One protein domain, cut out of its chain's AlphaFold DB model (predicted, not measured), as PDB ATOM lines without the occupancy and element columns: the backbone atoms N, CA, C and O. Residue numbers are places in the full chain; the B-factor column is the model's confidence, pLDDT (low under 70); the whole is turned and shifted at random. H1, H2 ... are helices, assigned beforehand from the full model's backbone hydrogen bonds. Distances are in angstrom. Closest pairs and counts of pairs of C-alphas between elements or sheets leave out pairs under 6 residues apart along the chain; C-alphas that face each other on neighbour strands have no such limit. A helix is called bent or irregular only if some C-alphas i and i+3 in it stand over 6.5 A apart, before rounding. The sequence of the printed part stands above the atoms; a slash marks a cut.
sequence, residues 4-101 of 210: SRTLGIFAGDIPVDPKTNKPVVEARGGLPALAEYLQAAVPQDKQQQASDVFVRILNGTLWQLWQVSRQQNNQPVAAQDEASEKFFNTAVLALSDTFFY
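What this domain is: This is residues 4 to 101 of the 210 residues of the protein "ResB-like family protein" of mine drainage metagenome (UniProt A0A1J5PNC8). The long helix H3 and helix H4 cross as a loose X; H2 runs from the last turns of H4 to the first part of H3, and short H1 packs on residues 30 to 34 of H2, close to H3 and H4 but not clearly touching them. The printed part has 98 residues with four named helices, H1 to H4, and no named strand: all helix. It is only just loose, close to compact, with a radius of gyration of the C-alphas of 15.2 A and spans of 47 by 29 by 21 A.

Where its parts are: H3, residues 44 to 72, is 41.3 A long, with a kink of 30 degrees near residue 51; it is irregular, C-alphas 45 and 48 being 7.6 A apart. H4, residues 82 to 100, is 28.0 A long and ends at (203.396, 153.436, 230.237). H2 is residues 30 to 41, 16.9 A. H1, residues 4 to 10, 9.8 A, begins at (206.436, 157.903, 208.444).

How they stand to each other: H3 and H4 are close but not clearly touching, about perpendicular at 75 degrees; their closest C-alphas, Trp 63 and Phe 88, are 7.7 A apart. H2 and H3, a helical hairpin, only just touch, with 3 pairs of C-alphas within 8 A, closest Gln 39 and Gln 47 at 7.2 A. H2 touches H4 with residues 30 to 31 alone, closest C-alphas Gly 30 and Ser 96, 4.1 A. H1 touches H2, closest C-alphas Phe 10 and Gly 30, 4.4 A. Every O i to N i+4 pair is within hydrogen-bond range in H1 and H2, 23 of 25 in H3 and 13 of 15 in H4.

The domain as a whole: The printed part has no cut; the C-alphas farthest apart, Lys 19 and Pro 76, are 47.5 A apart. The link from H1 to H2 is long, and pLDDT is under 70 at residues 6, 10 and 12 to 28.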
ATOM      1  N   SER A   4     207.571 157.220 207.810       70.38
ATOM      2  CA  SER A   4     206.436 157.903 208.444       70.38
ATOM      3  C   SER A   4     205.525 156.933 209.195       70.38
ATOM      4  O   SER A   4     205.044 157.251 210.272       70.38
ATOM      5  N   ARG A   5     205.323 155.726 208.653       70.44
ATOM      6  CA  ARG A   5     204.471 154.704 209.273       70.44
ATOM      7  C   ARG A   5     205.105 154.066 210.507       70.44
ATOM      8  O   ARG A   5     204.404 153.807 211.473       70.44
ATOM      9  N   THR A   6     206.416 153.841 210.491       69.69
ATOM     10  CA  THR A   6     207.154 153.336 211.658       69.69
ATOM     11  C   THR A   6     207.220 154.387 212.760       69.69
ATOM     12  O   THR A   6     207.015 154.051 213.922       69.69
ATOM     13  N   LEU A   7     207.407 155.661 212.397       70.69
ATOM     14  CA  LEU A   7     207.339 156.776 213.341       70.69
ATOM     15  C   LEU A   7     205.926 156.967 213.914       70.69
ATOM     16  O   LEU A   7     205.798 157.213 215.106       70.69
ATOM     17  N   GLY A   8     204.878 156.804 213.098       70.88
ATOM     18  CA  GLY A   8     203.483 156.836 213.551       70.88
ATOM     19  C   GLY A   8     203.185 155.747 214.583       70.88
ATOM     20  O   GLY A   8     202.717 156.055 215.674       70.88
ATOM     21  N   ILE A   9     203.567 154.497 214.299       70.75
ATOM     22  CA  ILE A   9     203.408 153.374 215.243       70.75
ATOM     23  C   ILE A   9     204.180 153.634 216.543       70.75
ATOM     24  O   ILE A   9     203.645 153.431 217.630       70.75
ATOM     25  N   PHE A  10     205.415 154.138 216.447       68.88
ATOM     26  CA  PHE A  10     206.204 154.511 217.621       68.88
ATOM     27  C   PHE A  10     205.543 155.640 218.433       68.88
ATOM     28  O   PHE A  10     205.567 155.596 219.660       68.88
ATOM     29  N   ALA A  11     204.910 156.611 217.768       70.94
ATOM     30  CA  ALA A  11     204.188 157.722 218.389       70.94
ATOM     31  C   ALA A  11     202.804 157.341 218.961       70.94
ATOM     32  O   ALA A  11     202.137 158.200 219.537       70.94
ATOM     33  N   GLY A  12     202.374 156.081 218.826       65.12
ATOM     34  CA  GLY A  12     201.070 155.606 219.302       65.12
ATOM     35  C   GLY A  12     199.928 155.736 218.287       65.12
ATOM     36  O   GLY A  12     198.782 155.452 218.631       65.12
ATOM     37  N   ASP A  13     200.211 156.108 217.033       64.62
ATOM     38  CA  ASP A  13     199.264 156.017 215.910       64.62
ATOM     39  C   ASP A  13     199.179 154.556 215.439       64.62
ATOM     40  O   ASP A  13     199.772 154.141 214.436       64.62
ATOM     41  N   ILE A  14     198.522 153.730 216.262       62.19
ATOM     42  CA  ILE A  14     198.392 152.290 216.037       62.19
ATOM     43  C   ILE A  14     197.389 152.068 214.898       62.19
ATOM     44  O   ILE A  14     196.211 152.404 215.042       62.19
ATOM     45  N   PRO A  15     197.807 151.465 213.770       58.84
ATOM     46  CA  PRO A  15     196.892 151.180 212.683       58.84
ATOM     47  C   PRO A  15     195.825 150.181 213.143       58.84
ATOM     48  O   PRO A  15     196.132 149.135 213.716       58.84
ATOM     49  N   VAL A  16     194.567 150.511 212.870       56.41
ATOM     50  CA  VAL A  16     193.414 149.635 213.100       56.41
ATOM     51  C   VAL A  16     193.286 148.687 211.907       56.41
ATOM     52  O   VAL A  16     193.373 149.125 210.757       56.41
ATOM     53  N   ASP A  17     193.110 147.389 212.161       53.69
ATOM     54  CA  ASP A  17     192.917 146.401 211.098       53.69
ATOM     55  C   ASP A  17     191.539 146.614 210.435       53.69
ATOM     56  O   ASP A  17     190.510 146.484 211.112       53.69
ATOM     57  N   PRO A  18     191.476 146.911 209.120       51.12
ATOM     58  CA  PRO A  18     190.225 147.191 208.412       51.12
ATOM     59  C   PRO A  18     189.238 146.013 208.367       51.12
ATOM     60  O   PRO A  18     188.097 146.207 207.952       51.12
ATOM     61  N   LYS A  19     189.635 144.800 208.777       52.66
ATOM     62  CA  LYS A  19     188.746 143.623 208.823       52.66
ATOM     63  C   LYS A  19     188.136 143.350 210.195       52.66
ATOM     64  O   LYS A  19     187.072 142.742 210.269       52.66
ATOM     65  N   THR A  20     188.796 143.763 211.272       58.78
ATOM     66  CA  THR A  20     188.400 143.417 212.648       58.78
ATOM     67  C   THR A  20     188.098 144.636 213.516       58.78
ATOM     68  O   THR A  20     187.586 144.468 214.621       58.78
ATOM     69  N   ASN A  21     188.361 145.850 213.013       53.34
ATOM     70  CA  ASN A  21     188.156 147.127 213.702       53.34
ATOM     71  C   ASN A  21     188.828 147.185 215.089       53.34
ATOM     72  O   ASN A  21     188.394 147.905 215.989       53.34
ATOM     73  N   LYS A  22     189.884 146.381 215.260       53.31
ATOM     74  CA  LYS A  22     190.711 146.273 216.457       53.31
ATOM     75  C   LYS A  22     192.118 146.790 216.142       53.31
ATOM     76  O   LYS A  22     192.547 146.702 214.986       53.31
ATOM     77  N   PRO A  23     192.828 147.354 217.129       59.12
ATOM     78  CA  PRO A  23     194.214 147.752 216.938       59.12
ATOM     79  C   PRO A  23     195.052 146.519 216.572       59.12
ATOM     80  O   PRO A  23     194.879 145.453 217.157       59.12
ATOM     81  N   VAL A  24     195.947 146.662 215.589       58.50
ATOM     82  CA  VAL A  24     196.858 145.587 215.131       58.50
ATOM     83  C   VAL A  24     197.864 145.180 216.225       58.50
ATOM     84  O   VAL A  24     198.555 144.176 216.092       58.50
ATOM     85  N   VAL A  25     197.954 145.968 217.297       58.72
ATOM     86  CA  VAL A  25     198.978 145.922 218.340       58.72
ATOM     87  C   VAL A  25     198.308 146.202 219.692       58.72
ATOM     88  O   VAL A  25     197.479 147.111 219.773       58.72
ATOM     89  N   GLU A  26     198.634 145.442 220.742       60.25
ATOM     90  CA  GLU A  26     198.071 145.642 222.091       60.25
ATOM     91  C   GLU A  26     198.816 146.739 222.867       60.25
ATOM     92  O   GLU A  26     198.231 147.446 223.695       60.25
ATOM     93  N   ALA A  27     200.107 146.918 222.578       60.41
ATOM     94  CA  ALA A  27     200.919 147.973 223.166       60.41
ATOM     95  C   ALA A  27     200.454 149.377 222.734       60.41
ATOM     96  O   ALA A  27     200.261 149.657 221.556       60.41
ATOM     97  N   ARG A  28     200.355 150.299 223.704       62.00
ATOM     98  CA  ARG A  28     199.882 151.689 223.513       62.00
ATOM     99  C   ARG A  28     200.824 152.592 222.692       62.00
ATOM    100  O   ARG A  28     200.433 153.709 222.368       62.00
ATOM    101  N   GLY A  29     202.037 152.141 222.371       70.19
ATOM    102  CA  GLY A  29     203.045 152.896 221.615       70.19
ATOM    103  C   GLY A  29     204.477 152.446 221.928       70.19
ATOM    104  O   GLY A  29     204.690 151.445 222.617       70.19
ATOM    105  N   GLY A  30     205.466 153.184 221.419       77.06
ATOM    106  CA  GLY A  30     206.885 152.951 221.698       77.06
ATOM    107  C   GLY A  30     207.510 151.758 220.960       77.06
ATOM    108  O   GLY A  30     207.000 151.264 219.953       77.06
ATOM    109  N   LEU A  31     208.659 151.294 221.463       77.12
ATOM    110  CA  LEU A  31     209.393 150.140 220.923       77.12
ATOM    111  C   LEU A  31     208.603 148.812 220.983       77.12
ATOM    112  O   LEU A  31     208.693 148.050 220.018       77.12
ATOM    113  N   PRO A  32     207.805 148.516 222.036       76.25
ATOM    114  CA  PRO A  32     207.005 147.288 222.094       76.25
ATOM    115  C   PRO A  32     205.953 147.218 220.983       76.25
ATOM    116  O   PRO A  32     205.804 146.184 220.335       76.25
ATOM    117  N   ALA A  33     205.296 148.347 220.687       72.12
ATOM    118  CA  ALA A  33     204.294 148.415 219.629       72.12
ATOM    119  C   ALA A  33     204.889 148.161 218.238       72.12
ATOM    120  O   ALA A  33     204.282 147.513 217.383       72.12
ATOM    121  N   LEU A  34     206.117 148.634 218.023       74.06
ATOM    122  CA  LEU A  34     206.857 148.374 216.796       74.06
ATOM    123  C   LEU A  34     207.230 146.888 216.654       74.06
ATOM    124  O   LEU A  34     207.154 146.347 215.550       74.06
ATOM    125  N   ALA A  35     207.613 146.228 217.751       73.56
ATOM    126  CA  ALA A  35     207.984 144.813 217.753       73.56
ATOM    127  C   ALA A  35     206.788 143.898 217.434       73.56
ATOM    128  O   ALA A  35     206.908 143.005 216.594       73.56
ATOM    129  N   GLU A  36     205.628 144.153 218.040       75.06
ATOM    130  CA  GLU A  36     204.379 143.429 217.763       75.06
ATOM    131  C   GLU A  36     203.910 143.629 216.314       75.06
ATOM    132  O   GLU A  36     203.583 142.662 215.622       75.06
ATOM    133  N   TYR A  37     203.962 144.867 215.805       74.50
ATOM    134  CA  TYR A  37     203.623 145.149 214.408       74.50
ATOM    135  C   TYR A  37     204.528 144.389 213.433       74.50
ATOM    136  O   TYR A  37     204.064 143.855 212.422       74.50
ATOM    137  N   LEU A  38     205.823 144.316 213.735       75.12
ATOM    138  CA  LEU A  38     206.780 143.610 212.898       75.12
ATOM    139  C   LEU A  38     206.526 142.097 212.882       75.12
ATOM    140  O   LEU A  38     206.601 141.482 211.819       75.12
ATOM    141  N   GLN A  39     206.180 141.511 214.032       74.06
ATOM    142  CA  GLN A  39     205.821 140.094 214.135       74.06
ATOM    143  C   GLN A  39     204.553 139.760 213.341       74.06
ATOM    144  O   GLN A  39     204.498 138.712 212.700       74.06
ATOM    145  N   ALA A  40     203.562 140.657 213.340       74.56
ATOM    146  CA  ALA A  40     202.322 140.482 212.590       74.56
ATOM    147  C   ALA A  40     202.499 140.682 211.071       74.56
ATOM    148  O   ALA A  40     201.825 140.028 210.274       74.56
ATOM    149  N   ALA A  41     203.393 141.585 210.656       71.38
ATOM    150  CA  ALA A  41     203.558 141.970 209.255       71.38
ATOM    151  C   ALA A  41     204.611 141.149 208.483       71.38
ATOM    152  O   ALA A  41     204.571 141.135 207.249       71.38
ATOM    153  N   VAL A  42     205.564 140.491 209.162       73.69
ATOM    154  CA  VAL A  42     206.718 139.829 208.521       73.69
ATOM    155  C   VAL A  42     206.799 138.329 208.870       73.69
ATOM    156  O   VAL A  42     206.828 137.979 210.051       73.69
ATOM    157  N   PRO A  43     206.915 137.428 207.866       74.38
ATOM    158  CA  PRO A  43     207.134 135.993 208.081       74.38
ATOM    159  C   PRO A  43     208.432 135.693 208.851       74.38
ATOM    160  O   PRO A  43     209.451 136.335 208.596       74.38
ATOM    161  N   GLN A  44     208.419 134.678 209.728       72.38
ATOM    162  CA  GLN A  44     209.528 134.335 210.645       72.38
ATOM    163  C   GLN A  44     210.904 134.214 209.967       72.38
ATOM    164  O   GLN A  44     211.896 134.686 210.512       72.38
ATOM    165  N   ASP A  45     210.956 133.684 208.745       77.88
ATOM    166  CA  ASP A  45     212.194 133.492 207.972       77.88
ATOM    167  C   ASP A  45     212.900 134.817 207.596       77.88
ATOM    168  O   ASP A  45     214.111 134.883 207.407       77.88
ATOM    169  N   LYS A  46     212.152 135.930 207.539       77.62
ATOM    170  CA  LYS A  46     212.684 137.270 207.229       77.62
ATOM    171  C   LYS A  46     212.654 138.228 208.414       77.62
ATOM    172  O   LYS A  46     213.062 139.380 208.256       77.62
ATOM    173  N   GLN A  47     212.213 137.780 209.591       74.06
ATOM    174  CA  GLN A  47     212.066 138.652 210.756       74.06
ATOM    175  C   GLN A  47     213.398 139.269 211.181       74.06
ATOM    176  O   GLN A  47     213.453 140.478 211.365       74.06
ATOM    177  N   GLN A  48     214.484 138.496 211.262       76.44
ATOM    178  CA  GLN A  48     215.775 139.018 211.729       76.44
ATOM    179  C   GLN A  48     216.313 140.146 210.825       76.44
ATOM    180  O   GLN A  48     216.712 141.201 211.313       76.44
ATOM    181  N   GLN A  49     216.284 139.942 209.502       79.38
ATOM    182  CA  GLN A  49     216.773 140.922 208.524       79.38
ATOM    183  C   GLN A  49     215.853 142.141 208.426       79.38
ATOM    184  O   GLN A  49     216.331 143.267 208.301       79.38
ATOM    185  N   ALA A  50     214.536 141.933 208.503       76.50
ATOM    186  CA  ALA A  50     213.588 143.036 208.529       76.50
ATOM    187  C   ALA A  50     213.782 143.883 209.795       76.50
ATOM    188  O   ALA A  50     213.928 145.096 209.675       76.50
ATOM    189  N   SER A  51     213.859 143.264 210.980       75.94
ATOM    190  CA  SER A  51     214.094 143.941 212.265       75.94
ATOM    191  C   SER A  51     215.307 144.860 212.224       75.94
ATOM    192  O   SER A  51     215.198 146.022 212.607       75.94
ATOM    193  N   ASP A  52     216.441 144.369 211.719       81.31
ATOM    194  CA  ASP A  52     217.679 145.149 211.656       81.31
ATOM    195  C   ASP A  52     217.531 146.390 210.759       81.31
ATOM    196  O   ASP A  52     217.830 147.518 211.162       81.31
ATOM    197  N   VAL A  53     216.948 146.217 209.568       84.38
ATOM    198  CA  VAL A  53     216.673 147.334 208.651       84.38
ATOM    199  C   VAL A  53     215.693 148.334 209.272       84.38
ATOM    200  O   VAL A  53     215.890 149.544 209.159       84.38
ATOM    201  N   PHE A  54     214.657 147.854 209.960       77.50
ATOM    202  CA  PHE A  54     213.654 148.703 210.598       77.50
ATOM    203  C   PHE A  54     214.229 149.521 211.754       77.50
ATOM    204  O   PHE A  54     214.016 150.734 211.792       77.50
ATOM    205  N   VAL A  55     214.988 148.897 212.659       83.06
ATOM    206  CA  VAL A  55     215.645 149.586 213.780       83.06
ATOM    207  C   VAL A  55     216.647 150.610 213.261       83.06
ATOM    208  O   VAL A  55     216.687 151.737 213.751       83.06
ATOM    209  N   ARG A  56     217.407 150.271 212.213       84.38
ATOM    210  CA  ARG A  56     218.348 151.207 211.592       84.38
ATOM    211  C   ARG A  56     217.649 152.429 211.000       84.38
ATOM    212  O   ARG A  56     218.126 153.548 211.187       84.38
ATOM    213  N   ILE A  57     216.526 152.235 210.305       85.56
ATOM    214  CA  ILE A  57     215.734 153.343 209.754       85.56
ATOM    215  C   ILE A  57     215.141 154.187 210.885       85.56
ATOM    216  O   ILE A  57     215.236 155.408 210.821       85.56
ATOM    217  N   LEU A  58     214.578 153.561 211.923       84.12
ATOM    218  CA  LEU A  58     213.990 154.259 213.068       84.12
ATOM    219  C   LEU A  58     215.028 155.102 213.816       84.12
ATOM    220  O   LEU A  58     214.809 156.285 214.056       84.12
ATOM    221  N   ASN A  59     216.178 154.522 214.158       86.19
ATOM    222  CA  ASN A  59     217.233 155.251 214.856       86.19
ATOM    223  C   ASN A  59     217.780 156.394 213.990       86.19
ATOM    224  O   ASN A  59     218.001 157.491 214.497       86.19
ATOM    225  N   GLY A  60     217.927 156.176 212.677       87.31
ATOM    226  CA  GLY A  60     218.337 157.224 211.742       87.31
ATOM    227  C   GLY A  60     217.336 158.383 211.658       87.31
ATOM    228  O   GLY A  60     217.736 159.548 211.680       87.31
ATOM    229  N   THR A  61     216.033 158.093 211.610       88.00
ATOM    230  CA  THR A  61     214.995 159.135 211.560       88.00
ATOM    231  C   THR A  61     214.858 159.869 212.891       88.00
ATOM    232  O   THR A  61     214.728 161.092 212.888       88.00
ATOM    233  N   LEU A  62     214.950 159.164 214.022       87.25
ATOM    234  CA  LEU A  62     214.944 159.758 215.362       87.25
ATOM    235  C   LEU A  62     216.161 160.662 215.588       87.25
ATOM    236  O   LEU A  62     216.020 161.742 216.161       87.25
ATOM    237  N   TRP A  63     217.337 160.273 215.091       89.00
ATOM    238  CA  TRP A  63     218.525 161.124 215.136       89.00
ATOM    239  C   TRP A  63     218.306 162.426 214.364       89.00
ATOM    240  O   TRP A  63     218.566 163.517 214.871       89.00
ATOM    241  N   GLN A  64     217.763 162.331 213.150       87.94
ATOM    242  CA  GLN A  64     217.489 163.510 212.336       87.94
ATOM    243  C   GLN A  64     216.404 164.400 212.957       87.94
ATOM    244  O   GLN A  64     216.533 165.624 212.939       87.94
ATOM    245  N   LEU A  65     215.384 163.806 213.581       88.12
ATOM    246  CA  LEU A  65     214.370 164.533 214.342       88.12
ATOM    247  C   LEU A  65     214.983 165.285 215.532       88.12
ATOM    248  O   LEU A  65     214.638 166.443 215.772       88.12
ATOM    249  N   TRP A  66     215.922 164.663 216.250       89.31
ATOM    250  CA  TRP A  66     216.629 165.316 217.350       89.31
ATOM    251  C   TRP A  66     217.444 166.524 216.874       89.31
ATOM    252  O   TRP A  66     217.394 167.584 217.499       89.31
ATOM    253  N   GLN A  67     218.122 166.409 215.728       89.38
ATOM    254  CA  GLN A  67     218.862 167.523 215.130       89.38
ATOM    255  C   GLN A  67     217.939 168.678 214.720       89.38
ATOM    256  O   GLN A  67     218.240 169.836 215.011       89.38
ATOM    257  N   VAL A  68     216.782 168.381 214.117       90.06
ATOM    258  CA  VAL A  68     215.771 169.399 213.776       90.06
ATOM    259  C   VAL A  68     215.236 170.087 215.038       90.06
ATOM    260  O   VAL A  68     215.129 171.312 215.071       90.06
ATOM    261  N   SER A  69     214.962 169.330 216.105       88.25
ATOM    262  CA  SER A  69     214.535 169.885 217.398       88.25
ATOM    263  C   SER A  69     215.592 170.820 218.002       88.25
ATOM    264  O   SER A  69     215.266 171.909 218.475       88.25
ATOM    265  N   ARG A  70     216.881 170.465 217.927       88.88
ATOM    266  CA  ARG A  70     217.970 171.352 218.368       88.88
ATOM    267  C   ARG A  70     218.047 172.638 217.555       88.88
ATOM    268  O   ARG A  70     218.190 173.707 218.144       88.88
ATOM    269  N   GLN A  71     217.897 172.552 216.234       90.44
ATOM    270  CA  GLN A  71     217.867 173.728 215.360       90.44
ATOM    271  C   GLN A  71     216.711 174.671 215.714       90.44
ATOM    272  O   GLN A  71     216.927 175.876 215.822       90.44
ATOM    273  N   GLN A  72     215.513 174.138 215.976       87.81
ATOM    274  CA  GLN A  72     214.360 174.934 216.424       87.81
ATOM    275  C   GLN A  72     214.613 175.640 217.764       87.81
ATOM    276  O   GLN A  72     214.125 176.745 217.984       87.81
ATOM    277  N   ASN A  73     215.415 175.031 218.641       87.56
ATOM    278  CA  ASN A  73     215.800 175.592 219.935       87.56
ATOM    279  C   ASN A  73     217.090 176.440 219.887       87.56
ATOM    280  O   ASN A  73     217.626 176.782 220.941       87.56
ATOM    281  N   ASN A  74     217.601 176.787 218.695       88.88
ATOM    282  CA  ASN A  74     218.870 177.509 218.494       88.88
ATOM    283  C   ASN A  74     220.082 176.854 219.193       88.88
ATOM    284  O   ASN A  74     221.019 177.529 219.618       88.88
ATOM    285  N   GLN A  75     220.062 175.528 219.338       87.31
ATOM    286  CA  GLN A  75     221.148 174.749 219.925       87.31
ATOM    287  C   GLN A  75     222.121 174.267 218.840       87.31
ATOM    288  O   GLN A  75     221.709 174.031 217.701       87.31
ATOM    289  N   PRO A  76     223.413 174.076 219.169       86.62
ATOM    290  CA  PRO A  76     224.373 173.523 218.225       86.62
ATOM    291  C   PRO A  76     223.991 172.093 217.830       86.62
ATOM    292  O   PRO A  76     223.472 171.324 218.651       86.62
ATOM    293  N   VAL A  77     224.303 171.749 216.577       85.75
ATOM    294  CA  VAL A  77     224.174 170.390 216.032       85.75
ATOM    295  C   VAL A  77     224.833 169.413 217.001       85.75
ATOM    296  O   VAL A  77     225.959 169.642 217.448       85.75
ATOM    297  N   ALA A  78     224.113 168.354 217.367       83.56
ATOM    298  CA  ALA A  78     224.665 167.336 218.245       83.56
ATOM    299  C   ALA A  78     225.863 166.671 217.561       83.56
ATOM    300  O   ALA A  78     225.754 166.217 216.418       83.56
ATOM    301  N   ALA A  79     226.998 166.653 218.258       84.56
ATOM    302  CA  ALA A  79     228.187 165.951 217.814       84.56
ATOM    303  C   ALA A  79     227.946 164.439 217.890       84.56
ATOM    304  O   ALA A  79     227.168 163.959 218.712       84.56
ATOM    305  N   GLN A  80     228.628 163.685 217.036       81.81
ATOM    306  CA  GLN A  80     228.633 162.231 217.113       81.81
ATOM    307  C   GLN A  80     229.700 161.793 218.126       81.81
ATOM    308  O   GLN A  80     230.754 161.277 217.764       81.81
ATOM    309  N   ASP A  81     229.460 162.123 219.395       88.81
ATOM    310  CA  ASP A  81     230.296 161.750 220.531       88.81
ATOM    311  C   ASP A  81     229.603 160.696 221.408       88.81
ATOM    312  O   ASP A  81     228.381 160.526 221.386       88.81
ATOM    313  N   GLU A  82     230.393 159.987 222.219       88.94
ATOM    314  CA  GLU A  82     229.882 158.934 223.109       88.94
ATOM    315  C   GLU A  82     228.814 159.473 224.085       88.94
ATOM    316  O   GLU A  82     227.890 158.762 224.483       88.94
ATOM    317  N   ALA A  83     228.910 160.752 224.463       88.12
ATOM    318  CA  ALA A  83     227.946 161.413 225.336       88.12
ATOM    319  C   ALA A  83     226.583 161.623 224.654       88.12
ATOM    320  O   ALA A  83     225.548 161.328 225.258       88.12
ATOM    321  N   SER A  84     226.567 162.096 223.407       87.50
ATOM    322  CA  SER A  84     225.343 162.289 222.627       87.50
ATOM    323  C   SER A  84     224.696 160.961 222.267       87.50
ATOM    324  O   SER A  84     223.473 160.868 222.315       87.50
ATOM    325  N   GLU A  85     225.482 159.921 221.978       88.62
ATOM    326  CA  GLU A  85     224.957 158.570 221.748       88.62
ATOM    327  C   GLU A  85     224.291 157.998 223.004       88.62
ATOM    328  O   GLU A  85     223.166 157.498 222.937       88.62
ATOM    329  N   LYS A  86     224.933 158.125 224.175       89.31
ATOM    330  CA  LYS A  86     224.331 157.726 225.457       89.31
ATOM    331  C   LYS A  86     223.036 158.485 225.725       89.31
ATOM    332  O   LYS A  86     222.020 157.861 226.016       89.31
ATOM    333  N   PHE A  87     223.059 159.812 225.585       89.25
ATOM    334  CA  PHE A  87     221.874 160.648 225.773       89.25
ATOM    335  C   PHE A  87     220.745 160.248 224.821       89.25
ATOM    336  O   PHE A  87     219.609 160.091 225.258       89.25
ATOM    337  N   PHE A  88     221.059 160.053 223.540       91.12
ATOM    338  CA  PHE A  88     220.095 159.649 222.528       91.12
ATOM    339  C   PHE A  88     219.444 158.310 222.884       91.12
ATOM    340  O   PHE A  88     218.219 158.230 222.946       91.12
ATOM    341  N   ASN A  89     220.239 157.290 223.213       89.62
ATOM    342  CA  ASN A  89     219.720 155.978 223.604       89.62
ATOM    343  C   ASN A  89     218.810 156.067 224.840       89.62
ATOM    344  O   ASN A  89     217.720 155.497 224.849       89.62
ATOM    345  N   THR A  90     219.211 156.826 225.867       89.38
ATOM    346  CA  THR A  90     218.378 157.050 227.059       89.38
ATOM    347  C   THR A  90     217.095 157.814 226.728       89.38
ATOM    348  O   THR A  90     216.037 157.472 227.250       89.38
ATOM    349  N   ALA A  91     217.155 158.815 225.849       87.88
ATOM    350  CA  ALA A  91     215.993 159.597 225.440       87.88
ATOM    351  C   ALA A  91     214.980 158.760 224.645       87.88
ATOM    352  O   ALA A  91     213.781 158.881 224.879       87.88
ATOM    353  N   VAL A  92     215.443 157.884 223.745       86.94
ATOM    354  CA  VAL A  92     214.572 156.976 222.981       86.94
ATOM    355  C   VAL A  92     213.860 155.988 223.906       86.94
ATOM    356  O   VAL A  92     212.652 155.788 223.768       86.94
ATOM    357  N   LEU A  93     214.577 155.420 224.882       86.50
ATOM    358  CA  LEU A  93     213.983 154.550 225.900       86.50
ATOM    359  C   LEU A  93     212.957 155.308 226.755       86.50
ATOM    360  O   LEU A  93     211.817 154.869 226.860       86.50
ATOM    361  N   ALA A  94     213.305 156.491 227.269       85.12
ATOM    362  CA  ALA A  94     212.393 157.311 228.071       85.12
ATOM    363  C   ALA A  94     211.132 157.741 227.294       85.12
ATOM    364  O   ALA A  94     210.032 157.798 227.850       85.12
ATOM    365  N   LEU A  95     211.271 158.024 225.995       82.50
ATOM    366  CA  LEU A  95     210.144 158.349 225.123       82.50
ATOM    367  C   LEU A  95     209.230 157.135 224.912       82.50
ATOM    368  O   LEU A  95     208.011 157.278 224.953       82.50
ATOM    369  N   SER A  96     209.803 155.938 224.760       82.81
ATOM    370  CA  SER A  96     209.035 154.689 224.735       82.81
ATOM    371  C   SER A  96     208.324 154.429 226.071       82.81
ATOM    372  O   SER A  96     207.176 153.988 226.080       82.81
ATOM    373  N   ASP A  97     208.965 154.748 227.195       82.00
ATOM    374  CA  ASP A  97     208.402 154.537 228.532       82.00
ATOM    375  C   ASP A  97     207.276 155.522 228.874       82.00
ATOM    376  O   ASP A  97     206.418 155.235 229.711       82.00
ATOM    377  N   THR A  98     207.211 156.659 228.175       79.06
ATOM    378  CA  THR A  98     206.146 157.659 228.354       79.06
ATOM    379  C   THR A  98     204.757 157.069 228.076       79.06
ATOM    380  O   THR A  98     203.794 157.449 228.734       79.06
ATOM    381  N   PHE A  99     204.638 156.074 227.188       75.94
ATOM    382  CA  PHE A  99     203.363 155.389 226.917       75.94
ATOM    383  C   PHE A  99     202.861 154.525 228.084       75.94
ATOM    384  O   PHE A  99     201.667 154.219 228.156       75.94
ATOM    385  N   PHE A 100     203.748 154.148 229.008       76.19
ATOM    386  CA  PHE A 100     203.396 153.436 230.237       76.19
ATOM    387  C   PHE A 100     203.106 154.387 231.403       76.19
ATOM    388  O   PHE A 100     202.629 153.941 232.447       76.19
ATOM    389  N   TYR A 101     203.358 155.690 231.243       76.56
ATOM    390  CA  TYR A 101     203.107 156.680 232.281       76.56
ATOM    391  C   TYR A 101     201.601 156.995 232.375       76.56
ATOM    392  O   TYR A 101     201.014 157.508 231.424       76.56
TER     393      TYR A 101